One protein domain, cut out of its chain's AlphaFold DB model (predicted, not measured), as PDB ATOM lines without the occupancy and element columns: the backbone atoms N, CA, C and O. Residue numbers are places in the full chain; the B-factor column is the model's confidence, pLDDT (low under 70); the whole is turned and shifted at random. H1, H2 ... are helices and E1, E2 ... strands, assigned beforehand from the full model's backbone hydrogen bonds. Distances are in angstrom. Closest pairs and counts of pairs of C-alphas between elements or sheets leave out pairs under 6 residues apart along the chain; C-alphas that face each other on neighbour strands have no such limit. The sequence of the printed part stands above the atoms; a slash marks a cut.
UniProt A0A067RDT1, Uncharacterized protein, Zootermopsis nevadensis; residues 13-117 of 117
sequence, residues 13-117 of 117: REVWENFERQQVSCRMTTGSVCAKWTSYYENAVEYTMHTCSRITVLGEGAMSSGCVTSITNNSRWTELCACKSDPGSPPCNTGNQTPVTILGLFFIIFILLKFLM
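This is residues 13 to 117 of the 117 residues of an uncharacterized protein of Zootermopsis nevadensis (UniProt A0A067RDT1). Picture a twisted sheet of four long strands, E2, E1, E6 and E5, with a small hairpin of two short strands, E3 and E4, at the end of the sheet where E1 begins and E6 ends; residues 97 to 117, with helix H3 in residues 102 to 116, stick out from this body as a long free arm. Two small helices, H1 and H2, lie off the sheet, and residues 84 to 94 loop out beyond E6 and fold back toward the sheet. The printed part has 105 residues, with three named helices and six named strands in the order H1 H2 E1 E2 E3 E4 E5 E6 H3, and its class is mixed, helices and strands. The large sheet runs E2, E1, E6, E5 and the small one E3, E4, both all antiparallel. The whole is loose, with a radius of gyration of the C-alphas of 18.0 A and spans of 56 by 39 by 27 A, the arm adding much of the length.

Begin in the large sheet and find C-alpha 33 at (91.073, 158.805, 90.531); from there E1, residues 33 to 41, runs 25.7 A to C-alpha 41 at (73.940, 142.248, 100.214). E2, residues 44 to 53, comes back over 24.5 A. E5, residues 66 to 71, is 17.1 A long, and E6, residues 76 to 83, is 23.7 A long. Between E2 and E5 along the chain look for E3, residues 55 to 57, 6.6 A, and E4, residues 61 to 63, 6.4 A. Before the sheet stand H1, residues 13 to 18, 8.6 A, and H2, residues 21 to 24, 5.3 A. H3, residues 102 to 116, runs 21.3 A and ends with C-alpha 116 at (100.749, 133.744, 128.846).

Look first at the inner strands E1 and E6, antiparallel at 163 degrees, where N 36 and O 81 are 2.8 A apart and N 81 and O 36 are 2.9 A apart, within hydrogen-bond range. The edge strand E2 forms a hairpin with E1 at 162 degrees; N 37 and O 49 are 2.8 A apart. The other edge strand, E5, forms a hairpin with E6 at 164 degrees, with N 68 and O 80 at 2.9 A. E3 and E4 form a third hairpin, antiparallel at 131 degrees, with N 57 and O 61 at 2.9 A. E2 and E3 meet only through their link, as do E4 and E5. The closest C-alphas of E4 and E6 are those of Met 63 and Ala 82, 7.1 A apart; for E1 and E3 they are those of Val 33 and Ile 55, at 7.6 A. H1 and H2 are close but not clearly touching: their closest C-alphas, Trp 16 and Val 24, are 6.9 A apart. H1, H2 and H3 are not on the large sheet, and H3 is apart from H1, H2 and E1, among others. Every O i to N i+4 pair is within hydrogen-bond range in H1 and H3, and H2 is too short for such a pair.

The two C-alphas farthest apart are those of Gln 22 and Met 117, at 57.5 A. Without the residues that stand free, the body of 84 residues spans 40 by 29 by 17 A. The printed part has no cut and ends at Met 117, the chain's last residue. The link from E6 to H3, residues 84 to 101, is long; the link from H2 to E1 is short, and the other links are tight. The mean pLDDT of the printed part is 83.5; look for values under 70 at residues 95 to 105 and 116 to 117.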
ATOM      1  N   ARG A  13      97.339 141.836  88.674       83.94
ATOM      2  CA  ARG A  13      98.753 141.853  88.271       83.94
ATOM      3  C   ARG A  13      98.951 141.122  86.949       83.94
ATOM      4  O   ARG A  13      99.535 141.681  86.032       83.94
ATOM      5  N   GLU A  14      98.409 139.917  86.832       85.25
ATOM      6  CA  GLU A  14      98.475 139.139  85.593       85.25
ATOM      7  C   GLU A  14      97.782 139.865  84.437       85.25
ATOM      8  O   GLU A  14      98.301 139.908  83.326       85.25
ATOM      9  N   VAL A  15      96.643 140.503  84.714       85.88
ATOM     10  CA  VAL A  15      95.936 141.345  83.746       85.88
ATOM     11  C   VAL A  15      96.816 142.506  83.277       85.88
ATOM     12  O   VAL A  15      96.876 142.797  82.085       85.88
ATOM     13  N   TRP A  16      97.504 143.173  84.203       85.62
ATOM     14  CA  TRP A  16      98.389 144.291  83.883       85.62
ATOM     15  C   TRP A  16      99.621 143.868  83.072       85.62
ATOM     16  O   TRP A  16     100.086 144.624  82.220       85.62
ATOM     17  N   GLU A  17     100.152 142.675  83.338       89.19
ATOM     18  CA  GLU A  17     101.365 142.154  82.699       89.19
ATOM     19  C   GLU A  17     101.102 141.546  81.313       89.19
ATOM     20  O   GLU A  17     101.973 141.635  80.448       89.19
ATOM     21  N   ASN A  18      99.918 140.965  81.078       90.50
ATOM     22  CA  ASN A  18      99.647 140.159  79.877       90.50
ATOM     23  C   ASN A  18      98.696 140.797  78.854       90.50
ATOM     24  O   ASN A  18      98.541 140.256  77.760       90.50
ATOM     25  N   PHE A  19      98.060 141.927  79.169       88.50
ATOM     26  CA  PHE A  19      97.127 142.599  78.259       88.50
ATOM     27  C   PHE A  19      97.602 144.003  77.888       88.50
ATOM     28  O   PHE A  19      98.358 144.653  78.615       88.50
ATOM     29  N   GLU A  20      97.122 144.511  76.751       87.69
ATOM     30  CA  GLU A  20      97.427 145.876  76.337       87.69
ATOM     31  C   GLU A  20      96.882 146.884  77.353       87.69
ATOM     32  O   GLU A  20      95.702 146.864  77.718       87.69
ATOM     33  N   ARG A  21      97.727 147.833  77.775       83.75
ATOM     34  CA  ARG A  21      97.379 148.817  78.818       83.75
ATOM     35  C   ARG A  21      96.103 149.588  78.484       83.75
ATOM     36  O   ARG A  21      95.329 149.904  79.379       83.75
ATOM     37  N   GLN A  22      95.862 149.877  77.209       81.62
ATOM     38  CA  GLN A  22      94.687 150.600  76.720       81.62
ATOM     39  C   GLN A  22      93.381 149.810  76.901       81.62
ATOM     40  O   GLN A  22      92.315 150.418  76.952       81.62
ATOM     41  N   GLN A  23      93.454 148.480  76.996       81.69
ATOM     42  CA  GLN A  23      92.297 147.599  77.181       81.69
ATOM     43  C   GLN A  23      91.936 147.412  78.661       81.69
ATOM     44  O   GLN A  23      90.769 147.199  78.993       81.69
ATOM     45  N   VAL A  24      92.933 147.486  79.549       80.81
ATOM     46  CA  VAL A  24      92.794 147.138  80.976       80.81
ATOM     47  C   VAL A  24      92.937 148.323  81.924       80.81
ATOM     48  O   VAL A  24      92.743 148.182  83.129       80.81
ATOM     49  N   SER A  25      93.267 149.500  81.396       83.00
ATOM     50  CA  SER A  25      93.433 150.720  82.177       83.00
ATOM     51  C   SER A  25      92.838 151.928  81.469       83.00
ATOM     52  O   SER A  25      92.460 151.894  80.300       83.00
ATOM     53  N   CYS A  26      92.754 153.021  82.209       82.12
ATOM     54  CA  CYS A  26      92.224 154.288  81.751       82.12
ATOM     55  C   CYS A  26      93.319 155.352  81.812       82.12
ATOM     56  O   CYS A  26      94.206 155.325  82.665       82.12
ATOM     57  N   ARG A  27      93.260 156.320  80.891       83.19
ATOM     58  CA  ARG A  27      94.176 157.465  80.914       83.19
ATOM     59  C   ARG A  27      93.855 158.338  82.124       83.19
ATOM     60  O   ARG A  27      92.758 158.888  82.214       83.19
ATOM     61  N   MET A  28      94.829 158.497  83.016       84.38
ATOM     62  CA  MET A  28      94.723 159.395  84.164       84.38
ATOM     63  C   MET A  28      94.713 160.848  83.684       84.38
ATOM     64  O   MET A  28      95.746 161.434  83.373       84.38
ATOM     65  N   THR A  29      93.516 161.419  83.578       86.12
ATOM     66  CA  THR A  29      93.300 162.842  83.294       86.12
ATOM     67  C   THR A  29      93.214 163.638  84.591       86.12
ATOM     68  O   THR A  29      92.890 163.089  85.647       86.12
ATOM     69  N   THR A  30      93.454 164.949  84.526       86.31
ATOM     70  CA  THR A  30      93.343 165.825  85.698       86.31
ATOM     71  C   THR A  30      91.981 165.660  86.383       86.31
ATOM     72  O   THR A  30      90.929 165.685  85.733       86.31
ATOM     73  N   GLY A  31      92.025 165.456  87.702       86.62
ATOM     74  CA  GLY A  31      90.858 165.242  88.562       86.62
ATOM     75  C   GLY A  31      90.343 163.802  88.623       86.62
ATOM     76  O   GLY A  31      89.468 163.526  89.436       86.62
ATOM     77  N   SER A  32      90.862 162.888  87.800       91.31
ATOM     78  CA  SER A  32      90.474 161.476  87.837       91.31
ATOM     79  C   SER A  32      91.228 160.713  88.930       91.31
ATOM     80  O   SER A  32      92.400 160.983  89.201       91.31
ATOM     81  N   VAL A  33      90.550 159.744  89.535       92.75
ATOM     82  CA  VAL A  33      91.073 158.805  90.531       92.75
ATOM     83  C   VAL A  33      90.759 157.374  90.113       92.75
ATOM     84  O   VAL A  33      89.805 157.128  89.373       92.75
ATOM     85  N   CYS A  34      91.545 156.424  90.602       92.19
ATOM     86  CA  CYS A  34      91.205 155.013  90.562       92.19
ATOM     87  C   CYS A  34      90.156 154.741  91.645       92.19
ATOM     88  O   CYS A  34      90.360 155.102  92.802       92.19
ATOM     89  N   ALA A  35      89.045 154.118  91.270       92.56
ATOM     90  CA  ALA A  35      87.892 153.895  92.127       92.56
ATOM     91  C   ALA A  35      87.553 152.405  92.216       92.56
ATOM     92  O   ALA A  35      87.535 151.707  91.199       92.56
ATOM     93  N   LYS A  36      87.287 151.911  93.423       91.56
ATOM     94  CA  LYS A  36      86.779 150.563  93.680       91.56
ATOM     95  C   LYS A  36      85.413 150.685  94.340       91.56
ATOM     96  O   LYS A  36      85.313 151.228  95.434       91.56
ATOM     97  N   TRP A  37      84.398 150.164  93.668       91.81
ATOM     98  CA  TRP A  37      83.046 150.026  94.187       91.81
ATOM     99  C   TRP A  37      82.850 148.593  94.660       91.81
ATOM    100  O   TRP A  37      83.005 147.677  93.855       91.81
ATOM    101  N   THR A  38      82.484 148.396  95.919       91.00
ATOM    102  CA  THR A  38      82.113 147.084  96.457       91.00
ATOM    103  C   THR A  38      80.667 147.154  96.922       91.00
ATOM    104  O   THR A  38      80.360 147.897  97.852       91.00
ATOM    105  N   SER A  39      79.773 146.426  96.254       91.56
ATOM    106  CA  SER A  39      78.369 146.306  96.657       91.56
ATOM    107  C   SER A  39      78.202 145.093  97.555       91.56
ATOM    108  O   SER A  39      78.731 144.019  97.253       91.56
ATOM    109  N   TYR A  40      77.435 145.259  98.624       90.94
ATOM    110  CA  TYR A  40      77.151 144.217  99.594       90.94
ATOM    111  C   TYR A  40      75.650 143.965  99.688       90.94
ATOM    112  O   TYR A  40      74.860 144.910  99.698       90.94
ATOM    113  N   TYR A  41      75.273 142.696  99.824       93.06
ATOM    114  CA  TYR A  41      73.940 142.248 100.214       93.06
ATOM    115  C   TYR A  41      74.075 141.345 101.445       93.06
ATOM    116  O   TYR A  41      74.782 140.344 101.392       93.06
ATOM    117  N   GLU A  42      73.452 141.715 102.569       92.12
ATOM    118  CA  GLU A  42      73.533 140.969 103.839       92.12
ATOM    119  C   GLU A  42      74.985 140.666 104.271       92.12
ATOM    120  O   GLU A  42      75.310 139.583 104.749       92.12
ATOM    121  N   ASN A  43      75.878 141.649 104.097       86.69
ATOM    122  CA  ASN A  43      77.328 141.566 104.346       86.69
ATOM    123  C   ASN A  43      78.118 140.623 103.420       86.69
ATOM    124  O   ASN A  43      79.339 140.538 103.552       86.69
ATOM    125  N   ALA A  44      77.474 139.973 102.450       88.06
ATOM    126  CA  ALA A  44      78.154 139.262 101.375       88.06
ATOM    127  C   ALA A  44      78.451 140.215 100.210       88.06
ATOM    128  O   ALA A  44      77.622 141.057  99.864       88.06
ATOM    129  N   VAL A  45      79.627 140.084  99.590       87.06
ATOM    130  CA  VAL A  45      79.970 140.850  98.382       87.06
ATOM    131  C   VAL A  45      79.082 140.373  97.233       87.06
ATOM    132  O   VAL A  45      79.148 139.214  96.839       87.06
ATOM    133  N   GLU A  46      78.272 141.277  96.688       88.25
ATOM    134  CA  GLU A  46      77.434 141.024  95.512       88.25
ATOM    135  C   GLU A  46      78.250 141.236  94.231       88.25
ATOM    136  O   GLU A  46      78.248 140.398  93.333       88.25
ATOM    137  N   TYR A  47      79.006 142.336  94.164       86.75
ATOM    138  CA  TYR A  47      79.989 142.569  93.110       86.75
ATOM    139  C   TYR A  47      81.043 143.589  93.538       86.75
ATOM    140  O   TYR A  47      80.827 144.425  94.417       86.75
ATOM    141  N   THR A  48      82.188 143.546  92.856       86.94
ATOM    142  CA  THR A  48      83.211 144.590  92.920       86.94
ATOM    143  C   THR A  48      83.472 145.139  91.522       86.94
ATOM    144  O   THR A  48      83.644 144.376  90.574       86.94
ATOM    145  N   MET A  49      83.523 146.461  91.386       87.69
ATOM    146  CA  MET A  49      83.789 147.149  90.126       87.69
ATOM    147  C   MET A  49      84.969 148.112  90.278       87.69
ATOM    148  O   MET A  49      85.018 148.919  91.203       87.69
ATOM    149  N   HIS A  50      85.908 148.044  89.335       88.50
ATOM    150  CA  HIS A  50      87.113 148.873  89.301       88.50
ATOM    151  C   HIS A  50      87.053 149.833  88.111       88.50
ATOM    152  O   HIS A  50      86.898 149.392  86.970       88.50
ATOM    153  N   THR A  51      87.174 151.139  88.356       89.25
ATOM    154  CA  THR A  51      87.039 152.186  87.326       89.25
ATOM    155  C   THR A  51      88.056 153.312  87.517       89.25
ATOM    156  O   THR A  51      88.633 153.464  88.591       89.25
ATOM    157  N   CYS A  52      88.259 154.144  86.489       90.12
ATOM    158  CA  CYS A  52      88.709 155.520  86.709       90.12
ATOM    159  C   CYS A  52      87.485 156.420  86.784       90.12
ATOM    160  O   CYS A  52      86.585 156.331  85.944       90.12
ATOM    161  N   SER A  53      87.434 157.293  87.778       91.62
ATOM    162  CA  SER A  53      86.269 158.137  88.011       91.62
ATOM    163  C   SER A  53      86.681 159.493  88.557       91.62
ATOM    164  O   SER A  53      87.764 159.657  89.109       91.62
ATOM    165  N   ARG A  54      85.805 160.480  88.396       93.25
ATOM    166  CA  ARG A  54      85.857 161.726  89.156       93.25
ATOM    167  C   ARG A  54      84.780 161.614  90.216       93.25
ATOM    168  O   ARG A  54      83.611 161.480  89.869       93.25
ATOM    169  N   ILE A  55      85.179 161.597  91.478       92.19
ATOM    170  CA  ILE A  55      84.262 161.375  92.593       92.19
ATOM    171  C   ILE A  55      84.086 162.698  93.324       92.19
ATOM    172  O   ILE A  55      85.062 163.391  93.607       92.19
ATOM    173  N   THR A  56      82.838 163.055  93.608       92.31
ATOM    174  CA  THR A  56      82.492 164.184  94.471       92.31
ATOM    175  C   THR A  56      81.619 163.664  95.594       92.31
ATOM    176  O   THR A  56      80.641 162.965  95.335       92.31
ATOM    177  N   VAL A  57      81.981 164.001  96.825       87.69
ATOM    178  CA  VAL A  57      81.230 163.642  98.025       87.69
ATOM    179  C   VAL A  57      80.502 164.891  98.511       87.69
ATOM    180  O   VAL A  57      81.078 165.982  98.578       87.69
ATOM    181  N   LEU A  58      79.206 164.751  98.802       86.25
ATOM    182  CA  LEU A  58      78.382 165.859  99.276       86.25
ATOM    183  C   LEU A  58      78.971 166.413 100.583       86.25
ATOM    184  O   LEU A  58      79.139 165.675 101.543       86.25
ATOM    185  N   GLY A  59      79.281 167.709 100.611       87.19
ATOM    186  CA  GLY A  59      79.868 168.376 101.779       87.19
ATOM    187  C   GLY A  59      81.397 168.297 101.887       87.19
ATOM    188  O   GLY A  59      81.972 169.100 102.612       87.19
ATOM    189  N   GLU A  60      82.063 167.418 101.132       84.12
ATOM    190  CA  GLU A  60      83.531 167.249 101.169       84.12
ATOM    191  C   GLU A  60      84.219 167.653  99.854       84.12
ATOM    192  O   GLU A  60      85.412 167.953  99.828       84.12
ATOM    193  N   GLY A  61      83.468 167.716  98.750       88.31
ATOM    194  CA  GLY A  61      83.996 168.106  97.444       88.31
ATOM    195  C   GLY A  61      84.665 166.946  96.704       88.31
ATOM    196  O   GLY A  61      84.220 165.801  96.784       88.31
ATOM    197  N   ALA A  62      85.684 167.249  95.894       91.31
ATOM    198  CA  ALA A  62      86.330 166.261  95.034       91.31
ATOM    199  C   ALA A  62      87.188 165.280  95.849       91.31
ATOM    200  O   ALA A  62      88.148 165.673  96.509       91.31
ATOM    201  N   MET A  63      86.880 163.990  95.744       90.69
ATOM    202  CA  MET A  63      87.580 162.936  96.468       90.69
ATOM    203  C   MET A  63      88.851 162.523  95.717       90.69
ATOM    204  O   MET A  63      88.791 162.065  94.574       90.69
ATOM    205  N   SER A  64      90.011 162.667  96.364       90.31
ATOM    206  CA  SER A  64      91.310 162.240  95.820       90.31
ATOM    207  C   SER A  64      91.800 160.893  96.357       90.31
ATOM    208  O   SER A  64      92.641 160.257  95.724       90.31
ATOM    209  N   SER A  65      91.315 160.488  97.533       91.50
ATOM    210  CA  SER A  65      91.724 159.275  98.244       91.50
ATOM    211  C   SER A  65      90.751 158.944  99.379       91.50
ATOM    212  O   SER A  65      90.051 159.837  99.848       91.50
ATOM    213  N   GLY A  66      90.769 157.704  99.872       89.38
ATOM    214  CA  GLY A  66      89.993 157.264 101.041       89.38
ATOM    215  C   GLY A  66      88.826 156.359 100.659       89.38
ATOM    216  O   GLY A  66      88.721 155.968  99.500       89.38
ATOM    217  N   CYS A  67      87.955 156.030 101.612       91.81
ATOM    218  CA  CYS A  67      86.761 155.224 101.368       91.81
ATOM    219  C   CYS A  67      85.533 155.884 101.994       91.81
ATOM    220  O   CYS A  67      85.622 156.445 103.084       91.81
ATOM    221  N   VAL A  68      84.397 155.797 101.310       90.94
ATOM    222  CA  VAL A  68      83.091 156.241 101.803       90.94
ATOM    223  C   VAL A  68      82.074 155.124 101.629       90.94
ATOM    224  O   VAL A  68      82.151 154.341 100.683       90.94
ATOM    225  N   THR A  69      81.102 155.055 102.530       91.38
ATOM    226  CA  THR A  69      80.025 154.063 102.471       91.38
ATOM    227  C   THR A  69      78.691 154.741 102.212       91.38
ATOM    228  O   THR A  69      78.345 155.712 102.884       91.38
ATOM    229  N   SER A  70      77.919 154.195 101.281       86.12
ATOM    230  CA  SER A  70      76.537 154.588 101.028       86.12
ATOM    231  C   SER A  70      75.614 153.428 101.375       86.12
ATOM    232  O   SER A  70      75.750 152.338 100.823       86.12
ATOM    233  N   ILE A  71      74.662 153.657 102.276       85.81
ATOM    234  CA  ILE A  71      73.641 152.668 102.631       85.81
ATOM    235  C   ILE A  71      72.439 152.898 101.717       85.81
ATOM    236  O   ILE A  71      71.797 153.943 101.790       85.81
ATOM    237  N   THR A  72      72.142 151.932 100.851       80.38
ATOM    238  CA  THR A  72      70.969 151.993  99.967       80.38
ATOM    239  C   THR A  72      69.716 151.552 100.724       80.38
ATOM    240  O   THR A  72      68.654 152.149 100.570       80.38
ATOM    241  N   ASN A  73      69.833 150.514 101.560       85.19
ATOM    242  CA  ASN A  73      68.828 150.085 102.537       85.19
ATOM    243  C   ASN A  73      69.488 149.198 103.619       85.19
ATOM    244  O   ASN A  73      70.693 148.973 103.585       85.19
ATOM    245  N   ASN A  74      68.709 148.661 104.565       81.94
ATOM    246  CA  ASN A  74      69.248 147.867 105.681       81.94
ATOM    247  C   ASN A  74      70.018 146.602 105.257       81.94
ATOM    248  O   ASN A  74      70.833 146.116 106.036       81.94
ATOM    249  N   SER A  75      69.762 146.053 104.065       88.88
ATOM    250  CA  SER A  75      70.443 144.853 103.564       88.88
ATOM    251  C   SER A  75      71.474 145.143 102.478       88.88
ATOM    252  O   SER A  75      72.343 144.304 102.260       88.88
ATOM    253  N   ARG A  76      71.418 146.308 101.820       93.12
ATOM    254  CA  ARG A  76      72.335 146.722 100.755       93.12
ATOM    255  C   ARG A  76      73.086 147.991 101.088       93.12
ATOM    256  O   ARG A  76      72.498 149.061 101.269       93.12
ATOM    257  N   TRP A  77      74.399 147.886 101.026       94.19
ATOM    258  CA  TRP A  77      75.302 149.013 101.172       94.19
ATOM    259  C   TRP A  77      76.458 148.884 100.192       94.19
ATOM    260  O   TRP A  77      76.772 147.798  99.707       94.19
ATOM    261  N   THR A  78      77.071 150.017  99.888       93.44
ATOM    262  CA  THR A  78      78.145 150.108  98.910       93.44
ATOM    263  C   THR A  78      79.314 150.861  99.514       93.44
ATOM    264  O   THR A  78      79.142 151.964 100.030       93.44
ATOM    265  N   GLU A  79      80.505 150.286  99.418       92.94
ATOM    266  CA  GLU A  79      81.763 150.962  99.712       92.94
ATOM    267  C   GLU A  79      82.364 151.508  98.416       92.94
ATOM    268  O   GLU A  79      82.466 150.797  97.415       92.94
ATOM    269  N   LEU A  80      82.780 152.770  98.442       92.69
ATOM    270  CA  LEU A  80      83.534 153.414  97.380       92.69
ATOM    271  C   LEU A  80      84.889 153.845  97.923       92.69
ATOM    272  O   LEU A  80      84.969 154.789  98.704       92.69
ATOM    273  N   CYS A  81      85.952 153.203  97.453       92.69
ATOM    274  CA  CYS A  81      87.323 153.601  97.742       92.69
ATOM    275  C   CYS A  81      87.962 154.297  96.540       92.69
ATOM    276  O   CYS A  81      87.812 153.847  95.404       92.69
ATOM    277  N   ALA A  82      88.718 155.359  96.797       93.62
ATOM    278  CA  ALA A  82      89.455 156.133  95.813       93.62
ATOM    279  C   ALA A  82      90.950 156.186  96.149       93.62
ATOM    280  O   ALA A  82      91.347 156.213  97.317       93.62
ATOM    281  N   CYS A  83      91.783 156.265  95.117       92.00
ATOM    282  CA  CYS A  83      93.210 156.547  95.232       92.00
ATOM    283  C   CYS A  83      93.743 157.141  93.917       92.00
ATOM    284  O   CYS A  83      93.118 157.017  92.860       92.00
ATOM    285  N   LYS A  84      94.911 157.789  93.955       90.62
ATOM    286  CA  LYS A  84      95.596 158.281  92.750       90.62
ATOM    287  C   LYS A  84      96.738 157.350  92.364       90.62
ATOM    288  O   LYS A  84      97.641 157.134  93.164       90.62
ATOM    289  N   SER A  85      96.707 156.862  91.127       88.19
ATOM    290  CA  SER A  85      97.863 156.244  90.473       88.19
ATOM    291  C   SER A  85      98.661 157.272  89.686       88.19
ATOM    292  O   SER A  85      98.088 158.183  89.081       88.19
ATOM    293  N   ASP A  86      99.970 157.055  89.617       86.44
ATOM    294  CA  ASP A  86     100.832 157.777  88.690       86.44
ATOM    295  C   ASP A  86     100.548 157.367  87.234       86.44
ATOM    296  O   ASP A  86     100.252 156.197  86.956       86.44
ATOM    297  N   PRO A  87     100.646 158.299  86.269       82.25
ATOM    298  CA  PRO A  87     100.488 157.977  84.857       82.25
ATOM    299  C   PRO A  87     101.449 156.871  84.401       82.25
ATOM    300  O   PRO A  87     102.665 156.996  84.513       82.25
ATOM    301  N   GLY A  88     100.895 155.796  83.835       81.50
ATOM    302  CA  GLY A  88     101.669 154.662  83.321       81.50
ATOM    303  C   GLY A  88     101.989 153.577  84.354       81.50
ATOM    304  O   GLY A  88     102.483 152.520  83.952       81.50
ATOM    305  N   SER A  89     101.663 153.805  85.627       85.81
ATOM    306  CA  SER A  89     101.745 152.812  86.701       85.81
ATOM    307  C   SER A  89     100.475 151.953  86.776       85.81
ATOM    308  O   SER A  89      99.419 152.376  86.289       85.81
ATOM    309  N   PRO A  90     100.543 150.764  87.405       86.00
ATOM    310  CA  PRO A  90      99.355 149.971  87.700       86.00
ATOM    311  C   PRO A  90      98.291 150.774  88.479       86.00
ATOM    312  O   PRO A  90      98.639 151.645  89.291       86.00
ATOM    313  N   PRO A  91      96.991 150.489  88.281       88.25
ATOM    314  CA  PRO A  91      95.926 151.093  89.076       88.25
ATOM    315  C   PRO A  91      96.097 150.793  90.575       88.25
ATOM    316  O   PRO A  91      96.324 149.654  90.961       88.25
ATOM    317  N   CYS A  92      95.976 151.798  91.439       88.62
ATOM    318  CA  CYS A  92      96.139 151.656  92.892       88.62
ATOM    319  C   CYS A  92      94.889 151.074  93.563       88.62
ATOM    320  O   CYS A  92      94.940 150.630  94.705       88.62
ATOM    321  N   ASN A  93      93.762 151.075  92.848       86.50
ATOM    322  CA  ASN A  93      92.514 150.453  93.268       86.50
ATOM    323  C   ASN A  93      92.520 148.950  92.973       86.50
ATOM    324  O   ASN A  93      91.445 148.358  92.888       86.50
ATOM    325  N   THR A  94      93.688 148.332  92.766       74.50
ATOM    326  CA  THR A  94      93.782 146.878  92.696       74.50
ATOM    327  C   THR A  94      93.188 146.303  93.974       74.50
ATOM    328  O   THR A  94      93.384 146.828  95.072       74.50
ATOM    329  N   GLY A  95      92.404 145.232  93.842       60.94
ATOM    330  CA  GLY A  95      91.985 144.446  94.994       60.94
ATOM    331  C   GLY A  95      93.209 143.767  95.603       60.94
ATOM    332  O   GLY A  95      93.436 142.591  95.354       60.94
ATOM    333  N   ASN A  96      94.054 144.503  96.323       49.50
ATOM    334  CA  ASN A  96      95.217 143.907  96.951       49.50
ATOM    335  C   ASN A  96      94.754 143.089  98.152       49.50
ATOM    336  O   ASN A  96      94.220 143.620  99.126       49.50
ATOM    337  N   GLN A  97      95.024 141.786  98.060       44.62
ATOM    338  CA  GLN A  97      95.320 140.949  99.208       44.62
ATOM    339  C   GLN A  97      96.300 141.731 100.076       44.62
ATOM    340  O   GLN A  97      97.409 142.028  99.634       44.62
ATOM    341  N   THR A  98      95.885 142.135 101.271       42.44
ATOM    342  CA  THR A  98      96.810 142.669 102.265       42.44
ATOM    343  C   THR A  98      97.878 141.601 102.490       42.44
ATOM    344  O   THR A  98      97.533 140.542 103.026       42.44
ATOM    345  N   PRO A  99      99.151 141.803 102.091       48.12
ATOM    346  CA  PRO A  99     100.185 140.913 102.568       48.12
ATOM    347  C   PRO A  99     100.217 141.136 104.075       48.12
ATOM    348  O   PRO A  99     100.494 142.243 104.538       48.12
ATOM    349  N   VAL A 100      99.863 140.111 104.847       53.47
ATOM    350  CA  VAL A 100     100.116 140.121 106.283       53.47
ATOM    351  C   VAL A 100     101.624 140.282 106.419       53.47
ATOM    352  O   VAL A 100     102.393 139.352 106.183       53.47
ATOM    353  N   THR A 101     102.071 141.505 106.689       56.97
ATOM    354  CA  THR A 101     103.492 141.789 106.830       56.97
ATOM    355  C   THR A 101     103.996 141.015 108.036       56.97
ATOM    356  O   THR A 101     103.398 141.095 109.108       56.97
ATOM    357  N   ILE A 102     105.105 140.295 107.872       62.12
ATOM    358  CA  ILE A 102     105.748 139.481 108.913       62.12
ATOM    359  C   ILE A 102     105.935 140.279 110.225       62.12
ATOM    360  O   ILE A 102     105.784 139.728 111.311       62.12
ATOM    361  N   LEU A 103     106.147 141.601 110.138       57.44
ATOM    362  CA  LEU A 103     106.214 142.512 111.289       57.44
ATOM    363  C   LEU A 103     104.938 142.525 112.156       57.44
ATOM    364  O   LEU A 103     105.025 142.569 113.380       57.44
ATOM    365  N   GLY A 104     103.758 142.468 111.532       66.81
ATOM    366  CA  GLY A 104     102.469 142.443 112.230       66.81
ATOM    367  C   GLY A 104     102.234 141.127 112.975       66.81
ATOM    368  O   GLY A 104     101.710 141.137 114.086       66.81
ATOM    369  N   LEU A 105     102.706 140.006 112.417       69.81
ATOM    370  CA  LEU A 105     102.660 138.697 113.080       69.81
ATOM    371  C   LEU A 105     103.557 138.662 114.322       69.81
ATOM    372  O   LEU A 105     103.128 138.168 115.363       69.81
ATOM    373  N   PHE A 106     104.759 139.244 114.249       76.00
ATOM    374  CA  PHE A 106     105.644 139.351 115.412       76.00
ATOM    375  C   PHE A 106     105.031 140.184 116.542       76.00
ATOM    376  O   PHE A 106     105.159 139.813 117.707       76.00
ATOM    377  N   PHE A 107     104.322 141.267 116.216       76.50
ATOM    378  CA  PHE A 107     103.664 142.107 117.219       76.50
ATOM    379  C   PHE A 107     102.527 141.368 117.941       76.50
ATOM    380  O   PHE A 107     102.416 141.443 119.164       76.50
ATOM    381  N   ILE A 108     101.720 140.601 117.202       78.94
ATOM    382  CA  ILE A 108     100.628 139.796 117.771       78.94
ATOM    383  C   ILE A 108     101.181 138.657 118.636       78.94
ATOM    384  O   ILE A 108     100.715 138.458 119.758       78.94
ATOM    385  N   ILE A 109     102.209 137.948 118.161       83.81
ATOM    386  CA  ILE A 109     102.869 136.876 118.922       83.81
ATOM    387  C   ILE A 109     103.486 137.423 120.215       83.81
ATOM    388  O   ILE A 109     103.342 136.805 121.266       83.81
ATOM    389  N   PHE A 110     104.126 138.595 120.173       82.81
ATOM    390  CA  PHE A 110     104.704 139.218 121.365       82.81
ATOM    391  C   PHE A 110     103.641 139.591 122.409       82.81
ATOM    392  O   PHE A 110     103.850 139.381 123.603       82.81
ATOM    393  N   ILE A 111     102.485 140.102 121.973       82.38
ATOM    394  CA  ILE A 111     101.356 140.402 122.867       82.38
ATOM    395  C   ILE A 111     100.783 139.116 123.477       82.38
ATOM    396  O   ILE A 111     100.540 139.079 124.683       82.38
ATOM    397  N   LEU A 112     100.615 138.058 122.680       83.06
ATOM    398  CA  LEU A 112     100.114 136.764 123.158       83.06
ATOM    399  C   LEU A 112     101.067 136.110 124.167       83.06
ATOM    400  O   LEU A 112     100.615 135.624 125.200       83.06
ATOM    401  N   LEU A 113     102.380 136.152 123.917       83.69
ATOM    402  CA  LEU A 113     103.390 135.635 124.847       83.69
ATOM    403  C   LEU A 113     103.409 136.409 126.170       83.69
ATOM    404  O   LEU A 113     103.539 135.799 127.226       83.69
ATOM    405  N   LYS A 114     103.218 137.733 126.133       75.69
ATOM    406  CA  LYS A 114     103.096 138.561 127.344       75.69
ATOM    407  C   LYS A 114     101.846 138.279 128.177       75.69
ATOM    408  O   LYS A 114     101.843 138.613 129.350       75.69
ATOM    409  N   PHE A 115     100.788 137.749 127.570       72.44
ATOM    410  CA  PHE A 115      99.559 137.380 128.274       72.44
ATOM    411  C   PHE A 115      99.622 135.964 128.871       72.44
ATOM    412  O   PHE A 115      98.805 135.634 129.727       72.44
ATOM    413  N   LEU A 116     100.552 135.126 128.395       68.31
ATOM    414  CA  LEU A 116     100.749 133.744 128.846       68.31
ATOM    415  C   LEU A 116     101.819 133.589 129.943       68.31
ATOM    416  O   LEU A 116     101.882 132.527 130.561       68.31
ATOM    417  N   MET A 117     102.666 134.604 130.145       59.12
ATOM    418  CA  MET A 117     103.628 134.722 131.253       59.12
ATOM    419  C   MET A 117     103.052 135.584 132.370       59.12
ATOM    420  O   MET A 117     103.298 135.234 133.544       59.12
TER     421      MET A 117